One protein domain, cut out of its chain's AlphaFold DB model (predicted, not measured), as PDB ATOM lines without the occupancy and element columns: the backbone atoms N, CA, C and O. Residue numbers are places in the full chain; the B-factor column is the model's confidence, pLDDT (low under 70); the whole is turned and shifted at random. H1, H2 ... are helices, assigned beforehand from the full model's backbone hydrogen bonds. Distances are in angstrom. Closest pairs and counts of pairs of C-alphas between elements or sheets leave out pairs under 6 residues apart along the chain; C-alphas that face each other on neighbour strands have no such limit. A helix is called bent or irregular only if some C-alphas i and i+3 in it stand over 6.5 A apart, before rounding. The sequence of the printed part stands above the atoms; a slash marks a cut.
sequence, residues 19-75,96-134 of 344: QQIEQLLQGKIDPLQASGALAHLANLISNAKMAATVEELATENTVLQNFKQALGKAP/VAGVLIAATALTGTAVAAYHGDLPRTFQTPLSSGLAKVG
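AT A GLANCE: This is residues 19 to 75 and 96 to 134 of the 344 residues of an uncharacterized protein of Acidimicrobiaceae bacterium (UniProt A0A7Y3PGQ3). Six helices are loosely gathered with few contacts between them: H4 is in the middle, the pair H1 and H2 is on one side, and the long, kinked H3 is on another. H6 runs crosswise past H4, short H5 lies between H4 and H6 along the chain, and residues 53 to 59 and 69 to 75, at the two ends of H3, stick out. The printed part has 96 residues, with helices H1 to H6 in chain order and no named strand: all helix. It is compact, with a radius of gyration of the C-alphas of 14.3 A and spans of 38 by 31 by 29 A.

IN THESE COORDINATES: H1, residues 19 to 25, begins at C-alpha 19 (-3.340, 28.651, 128.093). H2 is residues 36 to 48, 19.1 A long. H3, residues 54 to 73, is 29.5 A long, with a kink of 45 degrees near residue 61; it is irregular, C-alphas 58 and 61 being 7.5 A apart. H4, residues 96 to 108, measures 18.9 A, and H5 is residues 110 to 114. H6, residues 120 to 132, measures 19.2 A and ends at C-alpha 132 (-4.352, 14.939, 135.875); it is only just irregular, with C-alphas 121 and 124 6.8 A apart.

HOW THE PARTS SIT: H1 and H2 touch, closest at the C-alphas of Leu 24 and Ala 42, 6.2 A, the same way at 37 degrees, only just a steep tilt. H4 and H6 only just touch, with 3 pairs of C-alphas within 8 A, the closest Ala 102 and Gly 129 at 6.5 A, about perpendicular at 90 degrees. H3 and H4 are close but not clearly touching, Leu 64 and Gly 108 being their closest C-alphas at 7.1 A. Every O i to N i+4 pair is within hydrogen-bond range in H1 and H5, against 8 of 9 in H2 and H4, 14 of 16 in H3 and 7 of 9 in H6.

THE WHOLE: The C-alphas of Gln 33 and Arg 120 are farthest apart, 39.0 A. Residues 76 to 95 are not printed; C-alphas 75 and 96 are 18.3 A apart across the cut. Of the links printed whole, none is long. Mean pLDDT of the printed part is 74.5, with residues 96 to 117 among those under 70.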
ATOM      1  N   GLN A  19      -2.106  28.968 128.817       93.69
ATOM      2  CA  GLN A  19      -3.340  28.651 128.093       93.69
ATOM      3  C   GLN A  19      -3.093  27.992 126.729       93.69
ATOM      4  O   GLN A  19      -3.787  27.035 126.390       93.69
ATOM      5  N   GLN A  20      -2.109  28.454 125.949       91.62
ATOM      6  CA  GLN A  20      -1.746  27.811 124.679       91.62
ATOM      7  C   GLN A  20      -1.187  26.410 124.908       91.62
ATOM      8  O   GLN A  20      -1.525  25.499 124.160       91.62
ATOM      9  N   ILE A  21      -0.384  26.206 125.956       90.50
ATOM     10  CA  ILE A  21       0.126  24.875 126.313       90.50
ATOM     11  C   ILE A  21      -1.039  23.943 126.663       90.50
ATOM     12  O   ILE A  21      -1.102  22.823 126.158       90.50
ATOM     13  N   GLU A  22      -1.997  24.396 127.474       91.62
ATOM     14  CA  GLU A  22      -3.185  23.600 127.796       91.62
ATOM     15  C   GLU A  22      -4.042  23.297 126.561       91.62
ATOM     16  O   GLU A  22      -4.482  22.161 126.383       91.62
ATOM     17  N   GLN A  23      -4.256  24.273 125.675       93.12
ATOM     18  CA  GLN A  23      -4.998  24.062 124.428       93.12
ATOM     19  C   GLN A  23      -4.277  23.095 123.483       93.12
ATOM     20  O   GLN A  23      -4.926  22.246 122.866       93.12
ATOM     21  N   LEU A  24      -2.949  23.185 123.400       93.19
ATOM     22  CA  LEU A  24      -2.107  22.286 122.619       93.19
ATOM     23  C   LEU A  24      -2.229  20.847 123.139       93.19
ATOM     24  O   LEU A  24      -2.500  19.934 122.365       93.19
ATOM     25  N   LEU A  25      -2.109  20.650 124.455       90.00
ATOM     26  CA  LEU A  25      -2.233  19.337 125.099       90.00
ATOM     27  C   LEU A  25      -3.642  18.748 124.982       90.00
ATOM     28  O   LEU A  25      -3.800  17.537 124.852       90.00
ATOM     29  N   GLN A  26      -4.676  19.591 124.977       90.81
ATOM     30  CA  GLN A  26      -6.051  19.161 124.701       90.81
ATOM     31  C   GLN A  26      -6.262  18.802 123.215       90.81
ATOM     32  O   GLN A  26      -7.280  18.199 122.858       90.81
ATOM     33  N   GLY A  27      -5.308  19.132 122.337       89.19
ATOM     34  CA  GLY A  27      -5.428  18.991 120.887       89.19
ATOM     35  C   GLY A  27      -6.491  19.918 120.298       89.19
ATOM     36  O   GLY A  27      -7.165  19.538 119.347       89.19
ATOM     37  N   LYS A  28      -6.700  21.089 120.914       94.62
ATOM     38  CA  LYS A  28      -7.625  22.132 120.438       94.62
ATOM     39  C   LYS A  28      -6.974  23.101 119.453       94.62
ATOM     40  O   LYS A  28      -7.683  23.879 118.825       94.62
ATOM     41  N   ILE A  29      -5.647  23.080 119.350       94.31
ATOM     42  CA  ILE A  29      -4.907  23.901 118.397       94.31
ATOM     43  C   ILE A  29      -4.841  23.153 117.071       94.31
ATOM     44  O   ILE A  29      -4.270  22.065 117.002       94.31
ATOM     45  N   ASP A  30      -5.422  23.750 116.034       94.38
ATOM     46  CA  ASP A  30      -5.282  23.268 114.666       94.38
ATOM     47  C   ASP A  30      -3.840  23.535 114.188       94.38
ATOM     48  O   ASP A  30      -3.399  24.693 114.216       94.38
ATOM     49  N   PRO A  31      -3.083  22.508 113.759       92.00
ATOM     50  CA  PRO A  31      -1.728  22.690 113.248       92.00
ATOM     51  C   PRO A  31      -1.647  23.643 112.049       92.00
ATOM     52  O   PRO A  31      -0.588  24.223 111.835       92.00
ATOM     53  N   LEU A  32      -2.735  23.840 111.294       93.88
ATOM     54  CA  LEU A  32      -2.781  24.795 110.180       93.88
ATOM     55  C   LEU A  32      -2.912  26.254 110.639       93.88
ATOM     56  O   LEU A  32      -2.578  27.161 109.879       93.88
ATOM     57  N   GLN A  33      -3.403  26.490 111.860       92.19
ATOM     58  CA  GLN A  33      -3.539  27.834 112.435       92.19
ATOM     59  C   GLN A  33      -2.383  28.214 113.362       92.19
ATOM     60  O   GLN A  33      -2.188  29.391 113.662       92.19
ATOM     61  N   ALA A  34      -1.610  27.233 113.820       90.94
ATOM     62  CA  ALA A  34      -0.391  27.464 114.573       90.94
ATOM     63  C   ALA A  34       0.754  27.890 113.640       90.94
ATOM     64  O   ALA A  34       0.908  27.360 112.542       90.94
ATOM     65  N   SER A  35       1.595  28.824 114.085       88.88
ATOM     66  CA  SER A  35       2.804  29.236 113.368       88.88
ATOM     67  C   SER A  35       4.068  28.657 114.019       88.88
ATOM     68  O   SER A  35       4.104  28.344 115.212       88.88
ATOM     69  N   GLY A  36       5.119  28.486 113.214       87.38
ATOM     70  CA  GLY A  36       6.454  28.108 113.682       87.38
ATOM     71  C   GLY A  36       6.512  26.772 114.432       87.38
ATOM     72  O   GLY A  36       5.944  25.764 114.007       87.38
ATOM     73  N   ALA A  37       7.220  26.758 115.563       82.88
ATOM     74  CA  ALA A  37       7.437  25.555 116.368       82.88
ATOM     75  C   ALA A  37       6.136  24.964 116.946       82.88
ATOM     76  O   ALA A  37       6.033  23.745 117.107       82.88
ATOM     77  N   LEU A  38       5.123  25.802 117.208       88.00
ATOM     78  CA  LEU A  38       3.826  25.361 117.725       88.00
ATOM     79  C   LEU A  38       3.090  24.475 116.707       88.00
ATOM     80  O   LEU A  38       2.463  23.494 117.101       88.00
ATOM     81  N   ALA A  39       3.214  24.772 115.410       90.25
ATOM     82  CA  ALA A  39       2.590  23.999 114.334       90.25
ATOM     83  C   ALA A  39       3.119  22.563 114.281       90.25
ATOM     84  O   ALA A  39       2.350  21.606 114.193       90.25
ATOM     85  N   HIS A  40       4.439  22.403 114.411       87.06
ATOM     86  CA  HIS A  40       5.074  21.088 114.458       87.06
ATOM     87  C   HIS A  40       4.630  20.281 115.678       87.06
ATOM     88  O   HIS A  40       4.341  19.092 115.555       87.06
ATOM     89  N   LEU A  41       4.531  20.927 116.840       89.50
ATOM     90  CA  LEU A  41       4.075  20.297 118.079       89.50
ATOM     91  C   LEU A  41       2.594  19.900 118.012       89.50
ATOM     92  O   LEU A  41       2.245  18.782 118.391       89.50
ATOM     93  N   ALA A  42       1.737  20.768 117.472       91.88
ATOM     94  CA  ALA A  42       0.321  20.482 117.256       91.88
ATOM     95  C   ALA A  42       0.130  19.311 116.282       91.88
ATOM     96  O   ALA A  42      -0.663  18.411 116.549       91.88
ATOM     97  N   ASN A  43       0.905  19.273 115.193       91.06
ATOM     98  CA  ASN A  43       0.869  18.180 114.224       91.06
ATOM     99  C   ASN A  43       1.333  16.859 114.857       91.06
ATOM    100  O   ASN A  43       0.691  15.825 114.694       91.06
ATOM    101  N   LEU A  44       2.398  16.893 115.664       89.44
ATOM    102  CA  LEU A  44       2.885  15.715 116.380       89.44
ATOM    103  C   LEU A  44       1.834  15.163 117.354       89.44
ATOM    104  O   LEU A  44       1.591  13.960 117.375       89.44
ATOM    105  N   ILE A  45       1.172  16.035 118.120       89.38
ATOM    106  CA  ILE A  45       0.091  15.647 119.038       89.38
ATOM    107  C   ILE A  45      -1.123  15.122 118.263       89.38
ATOM    108  O   ILE A  45      -1.728  14.138 118.679       89.38
ATOM    109  N   SER A  46      -1.471  15.737 117.130       89.62
ATOM    110  CA  SER A  46      -2.561  15.275 116.265       89.62
ATOM    111  C   SER A  46      -2.299  13.864 115.736       89.62
ATOM    112  O   SER A  46      -3.155  12.992 115.877       89.62
ATOM    113  N   ASN A  47      -1.100  13.610 115.208       86.25
ATOM    114  CA  ASN A  47      -0.712  12.285 114.715       86.25
ATOM    115  C   ASN A  47      -0.663  11.261 115.850       86.25
ATOM    116  O   ASN A  47      -1.128  10.139 115.690       86.25
ATOM    117  N   ALA A  48      -0.189  11.661 117.029       84.75
ATOM    118  CA  ALA A  48      -0.164  10.796 118.200       84.75
ATOM    119  C   ALA A  48      -1.554  10.449 118.765       84.75
ATOM    120  O   ALA A  48      -1.687   9.470 119.494       84.75
ATOM    121  N   LYS A  49      -2.591  11.244 118.461       83.75
ATOM    122  CA  LYS A  49      -3.983  10.929 118.824       83.75
ATOM    123  C   LYS A  49      -4.630   9.927 117.867       83.75
ATOM    124  O   LYS A  49      -5.703   9.416 118.191       83.75
ATOM    125  N   MET A  50      -4.033   9.657 116.706       83.81
ATOM    126  CA  MET A  50      -4.542   8.635 115.795       83.81
ATOM    127  C   MET A  50      -4.324   7.241 116.392       83.81
ATOM    128  O   MET A  50      -3.352   6.999 117.104       83.81
ATOM    129  N   ALA A  51      -5.262   6.326 116.134       79.75
ATOM    130  CA  ALA A  51      -5.111   4.941 116.561       79.75
ATOM    131  C   ALA A  51      -3.873   4.335 115.888       79.75
ATOM    132  O   ALA A  51      -3.724   4.454 114.672       79.75
ATOM    133  N   ALA A  52      -3.011   3.696 116.683       84.12
ATOM    134  CA  ALA A  52      -1.819   3.037 116.171       84.12
ATOM    135  C   ALA A  52      -2.206   1.980 115.128       84.12
ATOM    136  O   ALA A  52      -3.133   1.189 115.335       84.12
ATOM    137  N   THR A  53      -1.493   1.977 114.010       85.94
ATOM    138  CA  THR A  53      -1.672   0.973 112.957       85.94
ATOM    139  C   THR A  53      -1.074  -0.370 113.386       85.94
ATOM    140  O   THR A  53      -0.202  -0.435 114.256       85.94
ATOM    141  N   VAL A  54      -1.548  -1.474 112.799       85.44
ATOM    142  CA  VAL A  54      -1.103  -2.834 113.168       85.44
ATOM    143  C   VAL A  54       0.398  -3.009 112.900       85.44
ATOM    144  O   VAL A  54       1.100  -3.681 113.656       85.44
ATOM    145  N   GLU A  55       0.908  -2.351 111.862       87.56
ATOM    146  CA  GLU A  55       2.321  -2.312 111.496       87.56
ATOM    147  C   GLU A  55       3.163  -1.544 112.526       87.56
ATOM    148  O   GLU A  55       4.239  -2.006 112.911       87.56
ATOM    149  N   GLU A  56       2.670  -0.408 113.029       81.06
ATOM    150  CA  GLU A  56       3.339   0.354 114.092       81.06
ATOM    151  C   GLU A  56       3.399  -0.448 115.394       81.06
ATOM    152  O   GLU A  56       4.472  -0.558 115.995       81.06
ATOM    153  N   LEU A  57       2.290  -1.094 115.771       86.06
ATOM    154  CA  LEU A  57       2.210  -2.014 116.913       86.06
ATOM    155  C   LEU A  57       3.202  -3.181 116.781       86.06
ATOM    156  O   LEU A  57       3.850  -3.558 117.756       86.06
ATOM    157  N   ALA A  58       3.400  -3.725 115.576       84.62
ATOM    158  CA  ALA A  58       4.384  -4.786 115.348       84.62
ATOM    159  C   ALA A  58       5.834  -4.321 115.597       84.62
ATOM    160  O   ALA A  58       6.689  -5.122 115.985       84.62
ATOM    161  N   THR A  59       6.117  -3.029 115.415       84.38
ATOM    162  CA  THR A  59       7.442  -2.431 115.666       84.38
ATOM    163  C   THR A  59       7.599  -1.812 117.053       84.38
ATOM    164  O   THR A  59       8.694  -1.352 117.392       84.38
ATOM    165  N   GLU A  60       6.549  -1.847 117.879       81.88
ATOM    166  CA  GLU A  60       6.494  -1.195 119.188       81.88
ATOM    167  C   GLU A  60       7.714  -1.537 120.045       81.88
ATOM    168  O   GLU A  60       8.398  -0.649 120.548       81.88
ATOM    169  N   ASN A  61       8.057  -2.824 120.146       77.25
ATOM    170  CA  ASN A  61       9.158  -3.278 120.993       77.25
ATOM    171  C   ASN A  61      10.515  -2.689 120.555       77.25
ATOM    172  O   ASN A  61      11.341  -2.324 121.392       77.25
ATOM    173  N   THR A  62      10.735  -2.525 119.247       79.62
ATOM    174  CA  THR A  62      11.956  -1.913 118.698       79.62
ATOM    175  C   THR A  62      12.019  -0.423 119.019       79.62
ATOM    176  O   THR A  62      13.060   0.074 119.457       79.62
ATOM    177  N   VAL A  63      10.905   0.296 118.858       78.50
ATOM    178  CA  VAL A  63      10.816   1.725 119.199       78.50
ATOM    179  C   VAL A  63      11.044   1.932 120.697       78.50
ATOM    180  O   VAL A  63      11.818   2.803 121.094       78.50
ATOM    181  N   LEU A  64      10.451   1.079 121.530       75.94
ATOM    182  CA  LEU A  64      10.548   1.145 122.985       75.94
ATOM    183  C   LEU A  64      11.974   0.838 123.471       75.94
ATOM    184  O   LEU A  64      12.472   1.515 124.374       75.94
ATOM    185  N   GLN A  65      12.679  -0.109 122.840       74.69
ATOM    186  CA  GLN A  65      14.099  -0.348 123.118       74.69
ATOM    187  C   GLN A  65      14.990   0.820 122.696       74.69
ATOM    188  O   GLN A  65      15.840   1.240 123.482       74.69
ATOM    189  N   ASN A  66      14.778   1.388 121.508       72.38
ATOM    190  CA  ASN A  66      15.534   2.555 121.048       72.38
ATOM    191  C   ASN A  66      15.307   3.763 121.962       72.38
ATOM    192  O   ASN A  66      16.254   4.468 122.310       72.38
ATOM    193  N   PHE A  67      14.071   3.961 122.420       71.94
ATOM    194  CA  PHE A  67      13.728   5.008 123.375       71.94
ATOM    195  C   PHE A  67      14.392   4.782 124.739       71.94
ATOM    196  O   PHE A  67      15.048   5.687 125.256       71.94
ATOM    197  N   LYS A  68      14.321   3.563 125.299       72.69
ATOM    198  CA  LYS A  68      15.046   3.195 126.531       72.69
ATOM    199  C   LYS A  68      16.553   3.428 126.380       72.69
ATOM    200  O   LYS A  68      17.188   3.961 127.289       72.69
ATOM    201  N   GLN A  69      17.130   3.076 125.231       74.44
ATOM    202  CA  GLN A  69      18.550   3.274 124.949       74.44
ATOM    203  C   GLN A  69      18.920   4.761 124.840       74.44
ATOM    204  O   GLN A  69      19.982   5.158 125.318       74.44
ATOM    205  N   ALA A  70      18.059   5.587 124.243       68.75
ATOM    206  CA  ALA A  70      18.246   7.033 124.174       68.75
ATOM    207  C   ALA A  70      18.167   7.678 125.568       68.75
ATOM    208  O   ALA A  70      19.042   8.467 125.927       68.75
ATOM    209  N   LEU A  71      17.186   7.280 126.388       71.06
ATOM    210  CA  LEU A  71      17.045   7.746 127.771       71.06
ATOM    211  C   LEU A  71      18.224   7.331 128.657       71.06
ATOM    212  O   LEU A  71      18.677   8.125 129.473       71.06
ATOM    213  N   GLY A  72      18.742   6.110 128.496       69.06
ATOM    214  CA  GLY A  72      19.883   5.620 129.276       69.06
ATOM    215  C   GLY A  72      21.211   6.306 128.938       69.06
ATOM    216  O   GLY A  72      22.131   6.288 129.751       69.06
ATOM    217  N   LYS A  73      21.325   6.914 127.749       60.06
ATOM    218  CA  LYS A  73      22.532   7.628 127.300       60.06
ATOM    219  C   LYS A  73      22.504   9.121 127.624       60.06
ATOM    220  O   LYS A  73      23.563   9.742 127.681       60.06
ATOM    221  N   ALA A  74      21.325   9.704 127.824       48.72
ATOM    222  CA  ALA A  74      21.206  11.100 128.206       48.72
ATOM    223  C   ALA A  74      21.443  11.240 129.720       48.72
ATOM    224  O   ALA A  74      20.741  10.595 130.502       48.72
ATOM    225  N   PRO A  75      22.391  12.078 130.182       46.22
ATOM    226  CA  PRO A  75      22.484  12.399 131.597       46.22
ATOM    227  C   PRO A  75      21.198  13.124 131.997       46.22
ATOM    228  O   PRO A  75      21.010  14.301 131.684       46.22
ATOM    229  N   VAL A  96       7.717  23.596 131.624       43.47
ATOM    230  CA  VAL A  96       7.756  23.195 130.197       43.47
ATOM    231  C   VAL A  96       8.523  21.882 129.997       43.47
ATOM    232  O   VAL A  96       8.109  21.037 129.206       43.47
ATOM    233  N   ALA A  97       9.576  21.645 130.785       46.12
ATOM    234  CA  ALA A  97      10.305  20.376 130.764       46.12
ATOM    235  C   ALA A  97       9.426  19.200 131.232       46.12
ATOM    236  O   ALA A  97       9.456  18.125 130.634       46.12
ATOM    237  N   GLY A  98       8.587  19.419 132.252       50.06
ATOM    238  CA  GLY A  98       7.624  18.419 132.717       50.06
ATOM    239  C   GLY A  98       6.576  18.064 131.660       50.06
ATOM    240  O   GLY A  98       6.228  16.894 131.517       50.06
ATOM    241  N   VAL A  99       6.123  19.046 130.874       51.84
ATOM    242  CA  VAL A  99       5.162  18.831 129.780       51.84
ATOM    243  C   VAL A  99       5.785  18.051 128.622       51.84
ATOM    244  O   VAL A  99       5.148  17.139 128.107       51.84
ATOM    245  N   LEU A 100       7.035  18.336 128.247       51.53
ATOM    246  CA  LEU A 100       7.748  17.579 127.209       51.53
ATOM    247  C   LEU A 100       7.969  16.115 127.601       51.53
ATOM    248  O   LEU A 100       7.768  15.223 126.777       51.53
ATOM    249  N   ILE A 101       8.325  15.862 128.864       55.47
ATOM    250  CA  ILE A 101       8.472  14.502 129.401       55.47
ATOM    251  C   ILE A 101       7.108  13.807 129.466       55.47
ATOM    252  O   ILE A 101       6.999  12.655 129.067       55.47
ATOM    253  N   ALA A 102       6.054  14.496 129.910       53.56
ATOM    254  CA  ALA A 102       4.708  13.929 129.945       53.56
ATOM    255  C   ALA A 102       4.175  13.618 128.538       53.56
ATOM    256  O   ALA A 102       3.592  12.559 128.345       53.56
ATOM    257  N   ALA A 103       4.415  14.488 127.553       55.16
ATOM    258  CA  ALA A 103       3.982  14.296 126.172       55.16
ATOM    259  C   ALA A 103       4.720  13.134 125.493       55.16
ATOM    260  O   ALA A 103       4.079  12.276 124.896       55.16
ATOM    261  N   THR A 104       6.047  13.048 125.642       56.16
ATOM    262  CA  THR A 104       6.822  11.894 125.138       56.16
ATOM    263  C   THR A 104       6.482  10.601 125.870       56.16
ATOM    264  O   THR A 104       6.499   9.522 125.282       56.16
ATOM    265  N   ALA A 105       6.116  10.689 127.146       54.84
ATOM    266  CA  ALA A 105       5.642   9.540 127.886       54.84
ATOM    267  C   ALA A 105       4.233   9.101 127.442       54.84
ATOM    268  O   ALA A 105       3.959   7.902 127.365       54.84
ATOM    269  N   LEU A 106       3.347  10.029 127.083       53.91
ATOM    270  CA  LEU A 106       1.984   9.701 126.659       53.91
ATOM    271  C   LEU A 106       1.946   8.963 125.315       53.91
ATOM    272  O   LEU A 106       1.093   8.102 125.128       53.91
ATOM    273  N   THR A 107       2.881   9.258 124.410       56.47
ATOM    274  CA  THR A 107       2.898   8.678 123.059       56.47
ATOM    275  C   THR A 107       3.577   7.312 122.959       56.47
ATOM    276  O   THR A 107       3.380   6.626 121.963       56.47
ATOM    277  N   GLY A 108       4.328   6.872 123.976       49.66
ATOM    278  CA  GLY A 108       5.018   5.573 123.922       49.66
ATOM    279  C   GLY A 108       5.196   4.819 125.242       49.66
ATOM    280  O   GLY A 108       5.592   3.658 125.225       49.66
ATOM    281  N   THR A 109       4.912   5.420 126.403       51.16
ATOM    282  CA  THR A 109       5.172   4.772 127.707       51.16
ATOM    283  C   THR A 109       3.931   4.280 128.437       51.16
ATOM    284  O   THR A 109       4.084   3.603 129.448       51.16
ATOM    285  N   ALA A 110       2.716   4.527 127.934       51.53
ATOM    286  CA  ALA A 110       1.504   3.959 128.532       51.53
ATOM    287  C   ALA A 110       1.570   2.419 128.587       51.53
ATOM    288  O   ALA A 110       1.215   1.817 129.600       51.53
ATOM    289  N   VAL A 111       2.133   1.787 127.551       51.44
ATOM    290  CA  VAL A 111       2.314   0.328 127.497       51.44
ATOM    291  C   VAL A 111       3.466  -0.130 128.405       51.44
ATOM    292  O   VAL A 111       3.326  -1.093 129.153       51.44
ATOM    293  N   ALA A 112       4.575   0.613 128.469       52.62
ATOM    294  CA  ALA A 112       5.687   0.309 129.380       52.62
ATOM    295  C   ALA A 112       5.325   0.472 130.871       52.62
ATOM    296  O   ALA A 112       5.780  -0.309 131.710       52.62
ATOM    297  N   ALA A 113       4.499   1.469 131.203       52.69
ATOM    298  CA  ALA A 113       3.952   1.681 132.542       52.69
ATOM    299  C   ALA A 113       2.994   0.555 132.929       52.69
ATOM    300  O   ALA A 113       3.049   0.076 134.060       52.69
ATOM    301  N   TYR A 114       2.186   0.080 131.978       54.38
ATOM    302  CA  TYR A 114       1.348  -1.101 132.170       54.38
ATOM    303  C   TYR A 114       2.183  -2.359 132.456       54.38
ATOM    304  O   TYR A 114       1.808  -3.183 133.286       54.38
ATOM    305  N   HIS A 115       3.362  -2.475 131.839       57.41
ATOM    306  CA  HIS A 115       4.315  -3.554 132.107       57.41
ATOM    307  C   HIS A 115       5.184  -3.349 133.364       57.41
ATOM    308  O   HIS A 115       5.981  -4.225 133.691       57.41
ATOM    309  N   GLY A 116       5.028  -2.238 134.098       57.66
ATOM    310  CA  GLY A 116       5.721  -1.991 135.370       57.66
ATOM    311  C   GLY A 116       7.230  -1.744 135.254       57.66
ATOM    312  O   GLY A 116       7.931  -1.751 136.263       57.66
ATOM    313  N   ASP A 117       7.734  -1.502 134.044       64.56
ATOM    314  CA  ASP A 117       9.162  -1.608 133.718       64.56
ATOM    315  C   ASP A 117       9.863  -0.236 133.597       64.56
ATOM    316  O   ASP A 117      10.930  -0.088 132.997       64.56
ATOM    317  N   LEU A 118       9.230   0.806 134.146       70.19
ATOM    318  CA  LEU A 118       9.782   2.159 134.216       70.19
ATOM    319  C   LEU A 118      10.677   2.310 135.456       70.19
ATOM    320  O   LEU A 118      10.256   1.920 136.551       70.19
ATOM    321  N   PRO A 119      11.864   2.940 135.346       68.38
ATOM    322  CA  PRO A 119      12.677   3.277 136.510       68.38
ATOM    323  C   PRO A 119      11.872   4.106 137.523       68.38
ATOM    324  O   PRO A 119      11.117   5.000 137.134       68.38
ATOM    325  N   ARG A 120      12.045   3.837 138.828       70.56
ATOM    326  CA  ARG A 120      11.268   4.482 139.914       70.56
ATOM    327  C   ARG A 120      11.258   6.012 139.839       70.56
ATOM    328  O   ARG A 120      10.258   6.625 140.193       70.56
ATOM    329  N   THR A 121      12.334   6.616 139.341       73.31
ATOM    330  CA  THR A 121      12.469   8.066 139.140       73.31
ATOM    331  C   THR A 121      11.436   8.662 138.183       73.31
ATOM    332  O   THR A 121      11.092   9.830 138.331       73.31
ATOM    333  N   PHE A 122      10.904   7.881 137.242       72.69
ATOM    334  CA  PHE A 122       9.894   8.344 136.286       72.69
ATOM    335  C   PHE A 122       8.465   7.970 136.686       72.69
ATOM    336  O   PHE A 122       7.526   8.600 136.209       72.69
ATOM    337  N   GLN A 123       8.273   6.993 137.581       79.12
ATOM    338  CA  GLN A 123       6.935   6.509 137.940       79.12
ATOM    339  C   GLN A 123       6.088   7.579 138.641       79.12
ATOM    340  O   GLN A 123       4.943   7.785 138.259       79.12
ATOM    341  N   THR A 124       6.645   8.292 139.625       76.31
ATOM    342  CA  THR A 124       5.923   9.317 140.403       76.31
ATOM    343  C   THR A 124       5.473  10.535 139.581       76.31
ATOM    344  O   THR A 124       4.302  10.907 139.671       76.31
ATOM    345  N   PRO A 125       6.338  11.187 138.775       73.88
ATOM    346  CA  PRO A 125       5.890  12.309 137.952       73.88
ATOM    347  C   PRO A 125       4.922  11.858 136.852       73.88
ATOM    348  O   PRO A 125       3.964  12.574 136.560       73.88
ATOM    349  N   LEU A 126       5.119  10.662 136.284       77.62
ATOM    350  CA  LEU A 126       4.238  10.123 135.252       77.62
ATOM    351  C   LEU A 126       2.846   9.800 135.798       77.62
ATOM    352  O   LEU A 126       1.855  10.203 135.198       77.62
ATOM    353  N   SER A 127       2.758   9.113 136.941       75.94
ATOM    354  CA  SER A 127       1.472   8.788 137.564       75.94
ATOM    355  C   SER A 127       0.710  10.053 137.952       75.94
ATOM    356  O   SER A 127      -0.493  10.131 137.723       75.94
ATOM    357  N   SER A 128       1.403  11.089 138.440       74.06
ATOM    358  CA  SER A 128       0.784  12.386 138.727       74.06
ATOM    359  C   SER A 128       0.311  13.115 137.463       74.06
ATOM    360  O   SER A 128      -0.771  13.705 137.472       74.06
ATOM    361  N   GLY A 129       1.078  13.063 136.370       73.00
ATOM    362  CA  GLY A 129       0.691  13.644 135.082       73.00
ATOM    363  C   GLY A 129      -0.503  12.930 134.446       73.00
ATOM    364  O   GLY A 129      -1.455  13.581 134.020       73.00
ATOM    365  N   LEU A 130      -0.496  11.595 134.453       74.69
ATOM    366  CA  LEU A 130      -1.581  10.768 133.922       74.69
ATOM    367  C   LEU A 130      -2.859  10.884 134.764       74.69
ATOM    368  O   LEU A 130      -3.950  11.009 134.208       74.69
ATOM    369  N   ALA A 131      -2.734  10.989 136.090       71.69
ATOM    370  CA  ALA A 131      -3.872  11.255 136.968       71.69
ATOM    371  C   ALA A 131      -4.551  12.600 136.655       71.69
ATOM    372  O   ALA A 131      -5.776  12.696 136.711       71.69
ATOM    373  N   LYS A 132      -3.787  13.633 136.269       66.44
ATOM    374  CA  LYS A 132      -4.352  14.939 135.875       66.44
ATOM    375  C   LYS A 132      -5.163  14.887 134.582       66.44
ATOM    376  O   LYS A 132      -6.077  15.689 134.428       66.44
ATOM    377  N   VAL A 133      -4.859  13.955 133.681       60.75
ATOM    378  CA  VAL A 133      -5.648  13.722 132.457       60.75
ATOM    379  C   VAL A 133      -6.729  12.650 132.646       60.75
ATOM    380  O   VAL A 133      -7.334  12.209 131.674       60.75
ATOM    381  N   GLY A 134      -7.000  12.235 133.891       58.44
ATOM    382  CA  GLY A 134      -8.043  11.260 134.223       58.44
ATOM    383  C   GLY A 134      -7.673   9.804 133.927       58.44
ATOM    384  O   GLY A 134      -8.537   8.932 133.991       58.44
TER     385      GLY A 134